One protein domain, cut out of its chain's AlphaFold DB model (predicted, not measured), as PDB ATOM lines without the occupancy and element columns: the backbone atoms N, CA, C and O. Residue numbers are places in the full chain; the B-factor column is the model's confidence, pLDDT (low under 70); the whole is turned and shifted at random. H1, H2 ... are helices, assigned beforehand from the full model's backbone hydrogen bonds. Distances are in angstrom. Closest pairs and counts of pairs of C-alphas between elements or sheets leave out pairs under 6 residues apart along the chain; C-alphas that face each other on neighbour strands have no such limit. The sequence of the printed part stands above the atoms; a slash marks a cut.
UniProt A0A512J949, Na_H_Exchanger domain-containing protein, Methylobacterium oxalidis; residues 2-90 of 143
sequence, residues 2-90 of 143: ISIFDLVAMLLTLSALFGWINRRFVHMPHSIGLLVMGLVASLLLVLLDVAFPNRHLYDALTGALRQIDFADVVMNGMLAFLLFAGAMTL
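What this domain is: This is residues 2 to 90 of the 143 residues of the protein "Na_H_Exchanger domain-containing protein" of Methylobacterium oxalidis (UniProt A0A512J949). Three helices, H1, H2 and H3, make a loose, open triangle in which only H1 and H2 truly meet, near the last residues of H1 and the first of H2. H3, a short helix, closes the third side without clearly touching either of them, and H4 runs off from it as an arm, of which residues 75 to 81 and 83 to 88 stick out free. The printed part has 89 residues, with four named helices in the order H1, H2, H3, H4 and no named strand, and its class is all helix. It is loose, with a radius of gyration of the C-alphas of 15.9 A, and flat, spanning 53 by 33 by 18 A.

How they stand to each other: H1, residues 4 to 26, touches H2, residues 30 to 51, with residues 30 to 37 of H2 alone. Their closest C-alphas, those of Asn 22 and Gly 33, are 5.6 A apart. The two lines stand at 71 degrees, only just about perpendicular. H3, residues 57 to 65, is close to H2 but not clearly touching, with the closest C-alphas, those of Asp 49 and Tyr 58, 7.6 A apart. H2 and H3 run opposite ways at a steep tilt of 42 degrees. H3 is also close to H1 but not clearly touching, with the closest C-alphas, those of Leu 7 and Ala 64, 7.2 A apart. H1 and H3 run opposite ways at a steep tilt of 69 degrees, only just short of about perpendicular. H4, residues 70 to 88, is apart from H1, H2 and H3. In H1, H2 and H3 every O i to N i+4 pair is within hydrogen-bond range; in H4 12 of 15 are.

Where its parts are: H1 begins at C-alpha 4, (-24.650, 35.164, 35.338), and is 31.0 A long from first to last C-alpha. H2 begins at C-alpha 30, (-47.327, 24.344, 29.031), and is 31.3 A long. H3 is 12.3 A long. H4 is 24.9 A long, has a kink of 38 degrees near residue 78, and ends at C-alpha 88, (-52.729, 43.640, 36.176).

The domain as a whole: The two C-alphas farthest apart, those of Asn 54 and Leu 90, are 53.3 A apart. The printed part has no cut, and its three links, H1 to H2, H2 to H3 and H3 to H4, are tight. Residues 50 to 56 stand free. The mean pLDDT of the printed part is 79.6; it is under 70 at residue 2, residues 25 to 28, residue 30 and residues 52 to 67.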
ATOM      1  N   ILE A   2     -18.048  31.588  33.431       67.56
ATOM      2  CA  ILE A   2     -19.432  31.718  32.949       67.56
ATOM      3  C   ILE A   2     -20.038  32.906  33.699       67.56
ATOM      4  O   ILE A   2     -19.966  32.933  34.926       67.56
ATOM      5  N   SER A   3     -20.541  33.911  32.981       82.50
ATOM      6  CA  SER A   3     -21.231  35.045  33.597       82.50
ATOM      7  C   SER A   3     -22.649  34.645  34.004       82.50
ATOM      8  O   SER A   3     -23.249  33.754  33.401       82.50
ATOM      9  N   ILE A   4     -23.236  35.347  34.976       78.50
ATOM     10  CA  ILE A   4     -24.650  35.164  35.338       78.50
ATOM     11  C   ILE A   4     -25.573  35.362  34.125       78.50
ATOM     12  O   ILE A   4     -26.559  34.646  33.972       78.50
ATOM     13  N   PHE A   5     -25.209  36.266  33.212       84.19
ATOM     14  CA  PHE A   5     -25.941  36.491  31.967       84.19
ATOM     15  C   PHE A   5     -25.877  35.289  31.023       84.19
ATOM     16  O   PHE A   5     -26.891  34.949  30.420       84.19
ATOM     17  N   ASP A   6     -24.729  34.611  30.934       85.50
ATOM     18  CA  ASP A   6     -24.575  33.414  30.099       85.50
ATOM     19  C   ASP A   6     -25.405  32.256  30.655       85.50
ATOM     20  O   ASP A   6     -26.042  31.518  29.906       85.50
ATOM     21  N   LEU A   7     -25.433  32.122  31.983       81.44
ATOM     22  CA  LEU A   7     -26.228  31.113  32.670       81.44
ATOM     23  C   LEU A   7     -27.728  31.364  32.459       81.44
ATOM     24  O   LEU A   7     -28.454  30.453  32.063       81.44
ATOM     25  N   VAL A   8     -28.190  32.606  32.637       83.75
ATOM     26  CA  VAL A   8     -29.581  32.992  32.353       83.75
ATOM     27  C   VAL A   8     -29.916  32.772  30.877       83.75
ATOM     28  O   VAL A   8     -30.954  32.190  30.578       83.75
ATOM     29  N   ALA A   9     -29.042  33.158  29.945       89.12
ATOM     30  CA  ALA A   9     -29.249  32.929  28.517       89.12
ATOM     31  C   ALA A   9     -29.341  31.432  28.182       89.12
ATOM     32  O   ALA A   9     -30.214  31.025  27.411       89.12
ATOM     33  N   MET A  10     -28.499  30.596  28.794       86.69
ATOM     34  CA  MET A  10     -28.540  29.143  28.638       86.69
ATOM     35  C   MET A  10     -29.844  28.556  29.188       86.69
ATOM     36  O   MET A  10     -30.507  27.795  28.486       86.69
ATOM     37  N   LEU A  11     -30.259  28.949  30.398       85.25
ATOM     38  CA  LEU A  11     -31.527  28.526  31.001       85.25
ATOM     39  C   LEU A  11     -32.737  28.972  30.181       85.25
ATOM     40  O   LEU A  11     -33.659  28.181  29.987       85.25
ATOM     41  N   LEU A  12     -32.747  30.210  29.679       89.12
ATOM     42  CA  LEU A  12     -33.816  30.734  28.827       89.12
ATOM     43  C   LEU A  12     -33.883  29.981  27.501       89.12
ATOM     44  O   LEU A  12     -34.967  29.585  27.079       89.12
ATOM     45  N   THR A  13     -32.737  29.727  26.871       90.44
ATOM     46  CA  THR A  13     -32.661  28.968  25.615       90.44
ATOM     47  C   THR A  13     -33.128  27.531  25.822       90.44
ATOM     48  O   THR A  13     -33.915  27.023  25.027       90.44
ATOM     49  N   LEU A  14     -32.714  26.886  26.916       87.12
ATOM     50  CA  LEU A  14     -33.138  25.531  27.256       87.12
ATOM     51  C   LEU A  14     -34.634  25.473  27.598       87.12
ATOM     52  O   LEU A  14     -35.334  24.577  27.134       87.12
ATOM     53  N   SER A  15     -35.150  26.460  28.332       86.38
ATOM     54  CA  SER A  15     -36.582  26.582  28.643       86.38
ATOM     55  C   SER A  15     -37.414  26.811  27.383       86.38
ATOM     56  O   SER A  15     -38.464  26.192  27.208       86.38
ATOM     57  N   ALA A  16     -36.935  27.653  26.463       87.38
ATOM     58  CA  ALA A  16     -37.563  27.876  25.166       87.38
ATOM     59  C   ALA A  16     -37.526  26.612  24.297       87.38
ATOM     60  O   ALA A  16     -38.535  26.273  23.675       87.38
ATOM     61  N   LEU A  17     -36.407  25.880  24.304       87.88
ATOM     62  CA  LEU A  17     -36.258  24.602  23.613       87.88
ATOM     63  C   LEU A  17     -37.233  23.564  24.172       87.88
ATOM     64  O   LEU A  17     -38.002  22.986  23.410       87.88
ATOM     65  N   PHE A  18     -37.277  23.363  25.490       83.50
ATOM     66  CA  PHE A  18     -38.222  22.447  26.130       83.50
ATOM     67  C   PHE A  18     -39.673  22.866  25.894       83.50
ATOM     68  O   PHE A  18     -40.508  22.019  25.589       83.50
ATOM     69  N   GLY A  19     -39.983  24.163  25.943       81.94
ATOM     70  CA  GLY A  19     -41.304  24.690  25.606       81.94
ATOM     71  C   GLY A  19     -41.687  24.467  24.138       81.94
ATOM     72  O   GLY A  19     -42.853  24.205  23.834       81.94
ATOM     73  N   TRP A  20     -40.720  24.540  23.222       83.69
ATOM     74  CA  TRP A  20     -40.909  24.230  21.806       83.69
ATOM     75  C   TRP A  20     -41.107  22.727  21.571       83.69
ATOM     76  O   TRP A  20     -42.082  22.349  20.923       83.69
ATOM     77  N   ILE A  21     -40.268  21.869  22.163       81.06
ATOM     78  CA  ILE A  21     -40.413  20.408  22.078       81.06
ATOM     79  C   ILE A  21     -41.752  19.975  22.692       81.06
ATOM     80  O   ILE A  21     -42.471  19.187  22.080       81.06
ATOM     81  N   ASN A  22     -42.138  20.531  23.847       77.44
ATOM     82  CA  ASN A  22     -43.418  20.241  24.496       77.44
ATOM     83  C   ASN A  22     -44.603  20.572  23.571       77.44
ATOM     84  O   ASN A  22     -45.480  19.733  23.360       77.44
ATOM     85  N   ARG A  23     -44.591  21.759  22.943       72.12
ATOM     86  CA  ARG A  23     -45.612  22.140  21.952       72.12
ATOM     87  C   ARG A  23     -45.608  21.241  20.715       72.12
ATOM     88  O   ARG A  23     -46.675  20.984  20.172       72.12
ATOM     89  N   ARG A  24     -44.439  20.782  20.256       71.06
ATOM     90  CA  ARG A  24     -44.310  20.039  18.993       71.06
ATOM     91  C   ARG A  24     -44.596  18.539  19.110       71.06
ATOM     92  O   ARG A  24     -45.092  17.970  18.137       71.06
ATOM     93  N   PHE A  25     -44.260  17.914  20.239       64.81
ATOM     94  CA  PHE A  25     -44.311  16.456  20.418       64.81
ATOM     95  C   PHE A  25     -45.320  15.984  21.468       64.81
ATOM     96  O   PHE A  25     -45.881  14.905  21.303       64.81
ATOM     97  N   VAL A  26     -45.561  16.756  22.532       63.19
ATOM     98  CA  VAL A  26     -46.227  16.237  23.741       63.19
ATOM     99  C   VAL A  26     -47.657  16.776  23.914       63.19
ATOM    100  O   VAL A  26     -48.461  16.127  24.574       63.19
ATOM    101  N   HIS A  27     -48.025  17.900  23.279       62.03
ATOM    102  CA  HIS A  27     -49.377  18.503  23.329       62.03
ATOM    103  C   HIS A  27     -49.949  18.693  24.753       62.03
ATOM    104  O   HIS A  27     -51.157  18.844  24.932       62.03
ATOM    105  N   MET A  28     -49.098  18.707  25.782       60.41
ATOM    106  CA  MET A  28     -49.517  18.876  27.172       60.41
ATOM    107  C   MET A  28     -49.579  20.362  27.561       60.41
ATOM    108  O   MET A  28     -48.858  21.184  26.979       60.41
ATOM    109  N   PRO A  29     -50.393  20.723  28.576       70.44
ATOM    110  CA  PRO A  29     -50.408  22.065  29.151       70.44
ATOM    111  C   PRO A  29     -48.987  22.553  29.446       70.44
ATOM    112  O   PRO A  29     -48.169  21.807  29.991       70.44
ATOM    113  N   HIS A  30     -48.690  23.801  29.073       67.25
ATOM    114  CA  HIS A  30     -47.327  24.344  29.031       67.25
ATOM    115  C   HIS A  30     -46.533  24.111  30.330       67.25
ATOM    116  O   HIS A  30     -45.380  23.690  30.272       67.25
ATOM    117  N   SER A  31     -47.180  24.288  31.487       75.69
ATOM    118  CA  SER A  31     -46.566  24.114  32.808       75.69
ATOM    119  C   SER A  31     -46.199  22.663  33.135       75.69
ATOM    120  O   SER A  31     -45.146  22.417  33.713       75.69
ATOM    121  N   ILE A  32     -47.027  21.688  32.747       79.88
ATOM    122  CA  ILE A  32     -46.779  20.268  33.048       79.88
ATOM    123  C   ILE A  32     -45.634  19.745  32.179       79.88
ATOM    124  O   ILE A  32     -44.731  19.075  32.674       79.88
ATOM    125  N   GLY A  33     -45.629  20.091  30.891       78.44
ATOM    126  CA  GLY A  33     -44.608  19.592  29.975       78.44
ATOM    127  C   GLY A  33     -43.210  20.130  30.271       78.44
ATOM    128  O   GLY A  33     -42.243  19.386  30.139       78.44
ATOM    129  N   LEU A  34     -43.079  21.377  30.738       82.38
ATOM    130  CA  LEU A  34     -41.774  21.903  31.147       82.38
ATOM    131  C   LEU A  34     -41.227  21.169  32.383       82.38
ATOM    132  O   LEU A  34     -40.051  20.811  32.402       82.38
ATOM    133  N   LEU A  35     -42.083  20.885  33.372       86.25
ATOM    134  CA  LEU A  35     -41.708  20.116  34.565       86.25
ATOM    135  C   LEU A  35     -41.268  18.690  34.208       86.25
ATOM    136  O   LEU A  35     -40.220  18.239  34.663       86.25
ATOM    137  N   VAL A  36     -42.034  17.998  33.360       86.12
ATOM    138  CA  VAL A  36     -41.707  16.634  32.910       86.12
ATOM    139  C   VAL A  36     -40.399  16.620  32.122       86.12
ATOM    140  O   VAL A  36     -39.552  15.768  32.370       86.12
ATOM    141  N   MET A  37     -40.187  17.578  31.217       83.88
ATOM    142  CA  MET A  37     -38.936  17.674  30.459       83.88
ATOM    143  C   MET A  37     -37.733  17.970  31.355       83.88
ATOM    144  O   MET A  37     -36.678  17.371  31.164       83.88
ATOM    145  N   GLY A  38     -37.892  18.835  32.361       86.25
ATOM    146  CA  GLY A  38     -36.861  19.078  33.369       86.25
ATOM    147  C   GLY A  38     -36.528  17.819  34.173       86.25
ATOM    148  O   GLY A  38     -35.354  17.508  34.371       86.25
ATOM    149  N   LEU A  39     -37.546  17.048  34.568       88.12
ATOM    150  CA  LEU A  39     -37.364  15.774  35.266       88.12
ATOM    151  C   LEU A  39     -36.645  14.741  34.389       88.12
ATOM    152  O   LEU A  39     -35.708  14.096  34.849       88.12
ATOM    153  N   VAL A  40     -37.038  14.609  33.119       87.94
ATOM    154  CA  VAL A  40     -36.376  13.716  32.158       87.94
ATOM    155  C   VAL A  40     -34.929  14.145  31.931       87.94
ATOM    156  O   VAL A  40     -34.042  13.299  31.947       87.94
ATOM    157  N   ALA A  41     -34.660  15.443  31.777       84.81
ATOM    158  CA  ALA A  41     -33.302  15.959  31.644       84.81
ATOM    159  C   ALA A  41     -32.452  15.655  32.890       84.81
ATOM    160  O   ALA A  41     -31.316  15.205  32.756       84.81
ATOM    161  N   SER A  42     -33.013  15.829  34.092       84.88
ATOM    162  CA  SER A  42     -32.356  15.451  35.349       84.88
ATOM    163  C   SER A  42     -32.060  13.950  35.404       84.88
ATOM    164  O   SER A  42     -30.944  13.560  35.740       84.88
ATOM    165  N   LEU A  43     -33.013  13.108  35.003       87.00
ATOM    166  CA  LEU A  43     -32.833  11.660  34.994       87.00
ATOM    167  C   LEU A  43     -31.782  11.213  33.968       87.00
ATOM    168  O   LEU A  43     -30.953  10.361  34.275       87.00
ATOM    169  N   LEU A  44     -31.773  11.811  32.772       85.56
ATOM    170  CA  LEU A  44     -30.764  11.556  31.742       85.56
ATOM    171  C   LEU A  44     -29.365  11.964  32.204       85.56
ATOM    172  O   LEU A  44     -28.412  11.243  31.924       85.56
ATOM    173  N   LEU A  45     -29.234  13.080  32.927       79.81
ATOM    174  CA  LEU A  45     -27.957  13.496  33.509       79.81
ATOM    175  C   LEU A  45     -27.432  12.464  34.512       79.81
ATOM    176  O   LEU A  45     -26.267  12.089  34.423       79.81
ATOM    177  N   VAL A  46     -28.287  11.952  35.403       82.94
ATOM    178  CA  VAL A  46     -27.911  10.883  36.346       82.94
ATOM    179  C   VAL A  46     -27.530   9.598  35.602       82.94
ATOM    180  O   VAL A  46     -26.547   8.949  35.948       82.94
ATOM    181  N   LEU A  47     -28.264   9.236  34.544       83.81
ATOM    182  CA  LEU A  47     -27.955   8.048  33.740       83.81
ATOM    183  C   LEU A  47     -26.599   8.167  33.028       83.81
ATOM    184  O   LEU A  47     -25.848   7.195  32.949       83.81
ATOM    185  N   LEU A  48     -26.292   9.354  32.500       80.69
ATOM    186  CA  LEU A  48     -25.029   9.646  31.822       80.69
ATOM    187  C   LEU A  48     -23.843   9.644  32.788       80.69
ATOM    188  O   LEU A  48     -22.771   9.182  32.402       80.69
ATOM    189  N   ASP A  49     -24.040  10.108  34.021       76.75
ATOM    190  CA  ASP A  49     -23.023  10.086  35.078       76.75
ATOM    191  C   ASP A  49     -22.627   8.645  35.446       76.75
ATOM    192  O   ASP A  49     -21.447   8.300  35.497       76.75
ATOM    193  N   VAL A  50     -23.619   7.754  35.567       77.44
ATOM    194  CA  VAL A  50     -23.389   6.321  35.820       77.44
ATOM    195  C   VAL A  50     -22.754   5.613  34.614       77.44
ATOM    196  O   VAL A  50     -21.927   4.718  34.792       77.44
ATOM    197  N   ALA A  51     -23.116   5.992  33.384       78.56
ATOM    198  CA  ALA A  51     -22.603   5.362  32.164       78.56
ATOM    199  C   ALA A  51     -21.186   5.828  31.771       78.56
ATOM    200  O   ALA A  51     -20.439   5.061  31.161       78.56
ATOM    201  N   PHE A  52     -20.801   7.065  32.104       68.69
ATOM    202  CA  PHE A  52     -19.504   7.655  31.751       68.69
ATOM    203  C   PHE A  52     -18.864   8.400  32.939       68.69
ATOM    204  O   PHE A  52     -18.755   9.628  32.901       68.69
ATOM    205  N   PRO A  53     -18.319   7.682  33.942       65.25
ATOM    206  CA  PRO A  53     -17.741   8.285  35.153       65.25
ATOM    207  C   PRO A  53     -16.505   9.180  34.916       65.25
ATOM    208  O   PRO A  53     -16.031   9.839  35.833       65.25
ATOM    209  N   ASN A  54     -15.962   9.225  33.692       57.56
ATOM    210  CA  ASN A  54     -14.725   9.945  33.355       57.56
ATOM    211  C   ASN A  54     -14.939  11.354  32.763       57.56
ATOM    212  O   ASN A  54     -13.976  12.016  32.373       57.56
ATOM    213  N   ARG A  55     -16.187  11.823  32.624       58.59
ATOM    214  CA  ARG A  55     -16.495  13.167  32.111       58.59
ATOM    215  C   ARG A  55     -17.005  14.024  33.270       58.59
ATOM    216  O   ARG A  55     -18.167  13.917  33.634       58.59
ATOM    217  N   HIS A  56     -16.171  14.936  33.773       59.88
ATOM    218  CA  HIS A  56     -16.525  15.990  34.745       59.88
ATOM    219  C   HIS A  56     -17.538  17.028  34.185       59.88
ATOM    220  O   HIS A  56     -17.421  18.229  34.425       59.88
ATOM    221  N   LEU A  57     -18.539  16.608  33.399       59.88
ATOM    222  CA  LEU A  57     -19.650  17.472  32.990       59.88
ATOM    223  C   LEU A  57     -20.450  17.929  34.216       59.88
ATOM    224  O   LEU A  57     -20.917  19.067  34.255       59.88
ATOM    225  N   TYR A  58     -20.569  17.055  35.219       60.78
ATOM    226  CA  TYR A  58     -21.327  17.325  36.432       60.78
ATOM    227  C   TYR A  58     -20.735  18.488  37.238       60.78
ATOM    228  O   TYR A  58     -21.480  19.353  37.694       60.78
ATOM    229  N   ASP A  59     -19.407  18.583  37.340       64.06
ATOM    230  CA  ASP A  59     -18.742  19.641  38.114       64.06
ATOM    231  C   ASP A  59     -18.869  21.018  37.458       64.06
ATOM    232  O   ASP A  59     -19.102  22.014  38.144       64.06
ATOM    233  N   ALA A  60     -18.780  21.085  36.126       64.50
ATOM    234  CA  ALA A  60     -18.938  22.337  35.391       64.50
ATOM    235  C   ALA A  60     -20.381  22.871  35.467       64.50
ATOM    236  O   ALA A  60     -20.583  24.065  35.696       64.50
ATOM    237  N   LEU A  61     -21.388  21.994  35.332       62.53
ATOM    238  CA  LEU A  61     -22.796  22.376  35.494       62.53
ATOM    239  C   LEU A  61     -23.134  22.719  36.951       62.53
ATOM    240  O   LEU A  61     -23.773  23.737  37.200       62.53
ATOM    241  N   THR A  62     -22.688  21.912  37.917       65.31
ATOM    242  CA  THR A  62     -22.951  22.148  39.348       65.31
ATOM    243  C   THR A  62     -22.272  23.424  39.833       65.31
ATOM    244  O   THR A  62     -22.860  24.180  40.604       65.31
ATOM    245  N   GLY A  63     -21.057  23.701  39.352       66.75
ATOM    246  CA  GLY A  63     -20.326  24.930  39.645       66.75
ATOM    247  C   GLY A  63     -21.016  26.177  39.097       66.75
ATOM    248  O   GLY A  63     -21.040  27.191  39.785       66.75
ATOM    249  N   ALA A  64     -21.624  26.098  37.909       65.50
ATOM    250  CA  ALA A  64     -22.435  27.181  37.358       65.50
ATOM    251  C   ALA A  64     -23.755  27.347  38.134       65.50
ATOM    252  O   ALA A  64     -24.084  28.448  38.562       65.50
ATOM    253  N   LEU A  65     -24.481  26.254  38.394       65.50
ATOM    254  CA  LEU A  65     -25.773  26.277  39.092       65.50
ATOM    255  C   LEU A  65     -25.668  26.766  40.544       65.50
ATOM    256  O   LEU A  65     -26.566  27.461  41.005       65.50
ATOM    257  N   ARG A  66     -24.570  26.469  41.253       69.75
ATOM    258  CA  ARG A  66     -24.327  26.966  42.622       69.75
ATOM    259  C   ARG A  66     -24.100  28.476  42.712       69.75
ATOM    260  O   ARG A  66     -24.108  29.005  43.817       69.75
ATOM    261  N   GLN A  67     -23.874  29.167  41.593       69.12
ATOM    262  CA  GLN A  67     -23.707  30.624  41.602       69.12
ATOM    263  C   GLN A  67     -25.031  31.368  41.791       69.12
ATOM    264  O   GLN A  67     -25.005  32.551  42.120       69.12
ATOM    265  N   ILE A  68     -26.172  30.700  41.585       72.12
ATOM    266  CA  ILE A  68     -27.497  31.304  41.710       72.12
ATOM    267  C   ILE A  68     -28.272  30.583  42.804       72.12
ATOM    268  O   ILE A  68     -28.573  29.394  42.695       72.12
ATOM    269  N   ASP A  69     -28.664  31.331  43.829       78.44
ATOM    270  CA  ASP A  69     -29.715  30.884  44.729       78.44
ATOM    271  C   ASP A  69     -31.067  31.082  44.030       78.44
ATOM    272  O   ASP A  69     -31.678  32.150  44.069       78.44
ATOM    273  N   PHE A  70     -31.507  30.054  43.301       79.94
ATOM    274  CA  PHE A  70     -32.786  30.091  42.592       79.94
ATOM    275  C   PHE A  70     -33.950  30.342  43.544       79.94
ATOM    276  O   PHE A  70     -34.898  31.023  43.162       79.94
ATOM    277  N   ALA A  71     -33.893  29.796  44.762       85.00
ATOM    278  CA  ALA A  71     -34.952  29.992  45.735       85.00
ATOM    279  C   ALA A  71     -35.027  31.469  46.125       85.00
ATOM    280  O   ALA A  71     -36.106  32.046  46.048       85.00
ATOM    281  N   ASP A  72     -33.894  32.100  46.427       85.69
ATOM    282  CA  ASP A  72     -33.832  33.527  46.745       85.69
ATOM    283  C   ASP A  72     -34.316  34.400  45.574       85.69
ATOM    284  O   ASP A  72     -35.208  35.234  45.737       85.69
ATOM    285  N   VAL A  73     -33.830  34.145  44.355       86.81
ATOM    286  CA  VAL A  73     -34.228  34.913  43.161       86.81
ATOM    287  C   VAL A  73     -35.723  34.769  42.868       86.81
ATOM    288  O   VAL A  73     -36.384  35.754  42.522       86.81
ATOM    289  N   VAL A  74     -36.286  33.563  42.999       86.69
ATOM    290  CA  VAL A  74     -37.721  33.339  42.777       86.69
ATOM    291  C   VAL A  74     -38.534  33.988  43.895       86.69
ATOM    292  O   VAL A  74     -39.455  34.747  43.600       86.69
ATOM    293  N   MET A  75     -38.207  33.692  45.153       91.00
ATOM    294  CA  MET A  75     -39.001  34.086  46.316       91.00
ATOM    295  C   MET A  75     -38.925  35.589  46.590       91.00
ATOM    296  O   MET A  75     -39.961  36.213  46.800       91.00
ATOM    297  N   ASN A  76     -37.732  36.183  46.546       88.06
ATOM    298  CA  ASN A  76     -37.536  37.599  46.858       88.06
ATOM    299  C   ASN A  76     -37.643  38.501  45.623       88.06
ATOM    300  O   ASN A  76     -38.099  39.638  45.730       88.06
ATOM    301  N   GLY A  77     -37.261  38.006  44.442       88.31
ATOM    302  CA  GLY A  77     -37.315  38.773  43.197       88.31
ATOM    303  C   GLY A  77     -38.594  38.531  42.398       88.31
ATOM    304  O   GLY A  77     -39.451  39.406  42.264       88.31
ATOM    305  N   MET A  78     -38.718  37.337  41.818       92.81
ATOM    306  CA  MET A  78     -39.731  37.069  40.792       92.81
ATOM    307  C   MET A  78     -41.163  37.046  41.331       92.81
ATOM    308  O   MET A  78     -42.062  37.481  40.615       92.81
ATOM    309  N   LEU A  79     -41.407  36.606  42.572       93.50
ATOM    310  CA  LEU A  79     -42.757  36.576  43.151       93.50
ATOM    311  C   LEU A  79     -43.431  37.953  43.165       93.50
ATOM    312  O   LEU A  79     -44.616  38.040  42.851       93.50
ATOM    313  N   ALA A  80     -42.698  39.025  43.479       92.00
ATOM    314  CA  ALA A  80     -43.254  40.377  43.474       92.00
ATOM    315  C   ALA A  80     -43.727  40.781  42.067       92.00
ATOM    316  O   ALA A  80     -44.847  41.271  41.898       92.00
ATOM    317  N   PHE A  81     -42.915  40.501  41.043       92.88
ATOM    318  CA  PHE A  81     -43.280  40.738  39.645       92.88
ATOM    319  C   PHE A  81     -44.444  39.852  39.185       92.88
ATOM    320  O   PHE A  81     -45.324  40.330  38.474       92.88
ATOM    321  N   LEU A  82     -44.485  38.584  39.607       92.81
ATOM    322  CA  LEU A  82     -45.573  37.658  39.285       92.81
ATOM    323  C   LEU A  82     -46.893  38.075  39.946       92.81
ATOM    324  O   LEU A  82     -47.936  38.021  39.298       92.81
ATOM    325  N   LEU A  83     -46.861  38.533  41.200       92.38
ATOM    326  CA  LEU A  83     -48.040  39.040  41.903       92.38
ATOM    327  C   LEU A  83     -48.554  40.332  41.257       92.38
ATOM    328  O   LEU A  83     -49.762  40.495  41.087       92.38
ATOM    329  N   PHE A  84     -47.647  41.217  40.838       91.88
ATOM    330  CA  PHE A  84     -47.994  42.419  40.083       91.88
ATOM    331  C   PHE A  84     -48.612  42.086  38.718       91.88
ATOM    332  O   PHE A  84     -49.676  42.603  38.381       91.88
ATOM    333  N   ALA A  85     -47.999  41.177  37.957       93.19
ATOM    334  CA  ALA A  85     -48.531  40.715  36.678       93.19
ATOM    335  C   ALA A  85     -49.913  40.061  36.844       93.19
ATOM    336  O   ALA A  85     -50.830  40.347  36.077       93.19
ATOM    337  N   GLY A  86     -50.090  39.248  37.890       89.06
ATOM    338  CA  GLY A  86     -51.385  38.685  38.262       89.06
ATOM    339  C   GLY A  86     -52.415  39.779  38.544       89.06
ATOM    340  O   GLY A  86     -53.504  39.749  37.977       89.06
ATOM    341  N   ALA A  87     -52.057  40.796  39.330       90.50
ATOM    342  CA  ALA A  87     -52.943  41.916  39.641       90.50
ATOM    343  C   ALA A  87     -53.335  42.747  38.405       90.50
ATOM    344  O   ALA A  87     -54.486  43.164  38.310       90.50
ATOM    345  N   MET A  88     -52.429  42.941  37.437       90.81
ATOM    346  CA  MET A  88     -52.729  43.640  36.176       90.81
ATOM    347  C   MET A  88     -53.766  42.916  35.309       90.81
ATOM    348  O   MET A  88     -54.476  43.563  34.544       90.81
ATOM    349  N   THR A  89     -53.860  41.586  35.411       89.25
ATOM    350  CA  THR A  89     -54.873  40.800  34.683       89.25
ATOM    351  C   THR A  89     -56.253  40.808  35.347       89.25
ATOM    352  O   THR A  89     -57.221  40.353  34.739       89.25
ATOM    353  N   LEU A  90     -56.367  41.317  36.581       88.31
ATOM    354  CA  LEU A  90     -57.623  41.357  37.328       88.31
ATOM    355  C   LEU A  90     -58.412  42.636  37.029       88.31
ATOM    356  O   LEU A  90     -57.877  43.743  37.040       88.31
TER     357      LEU A  90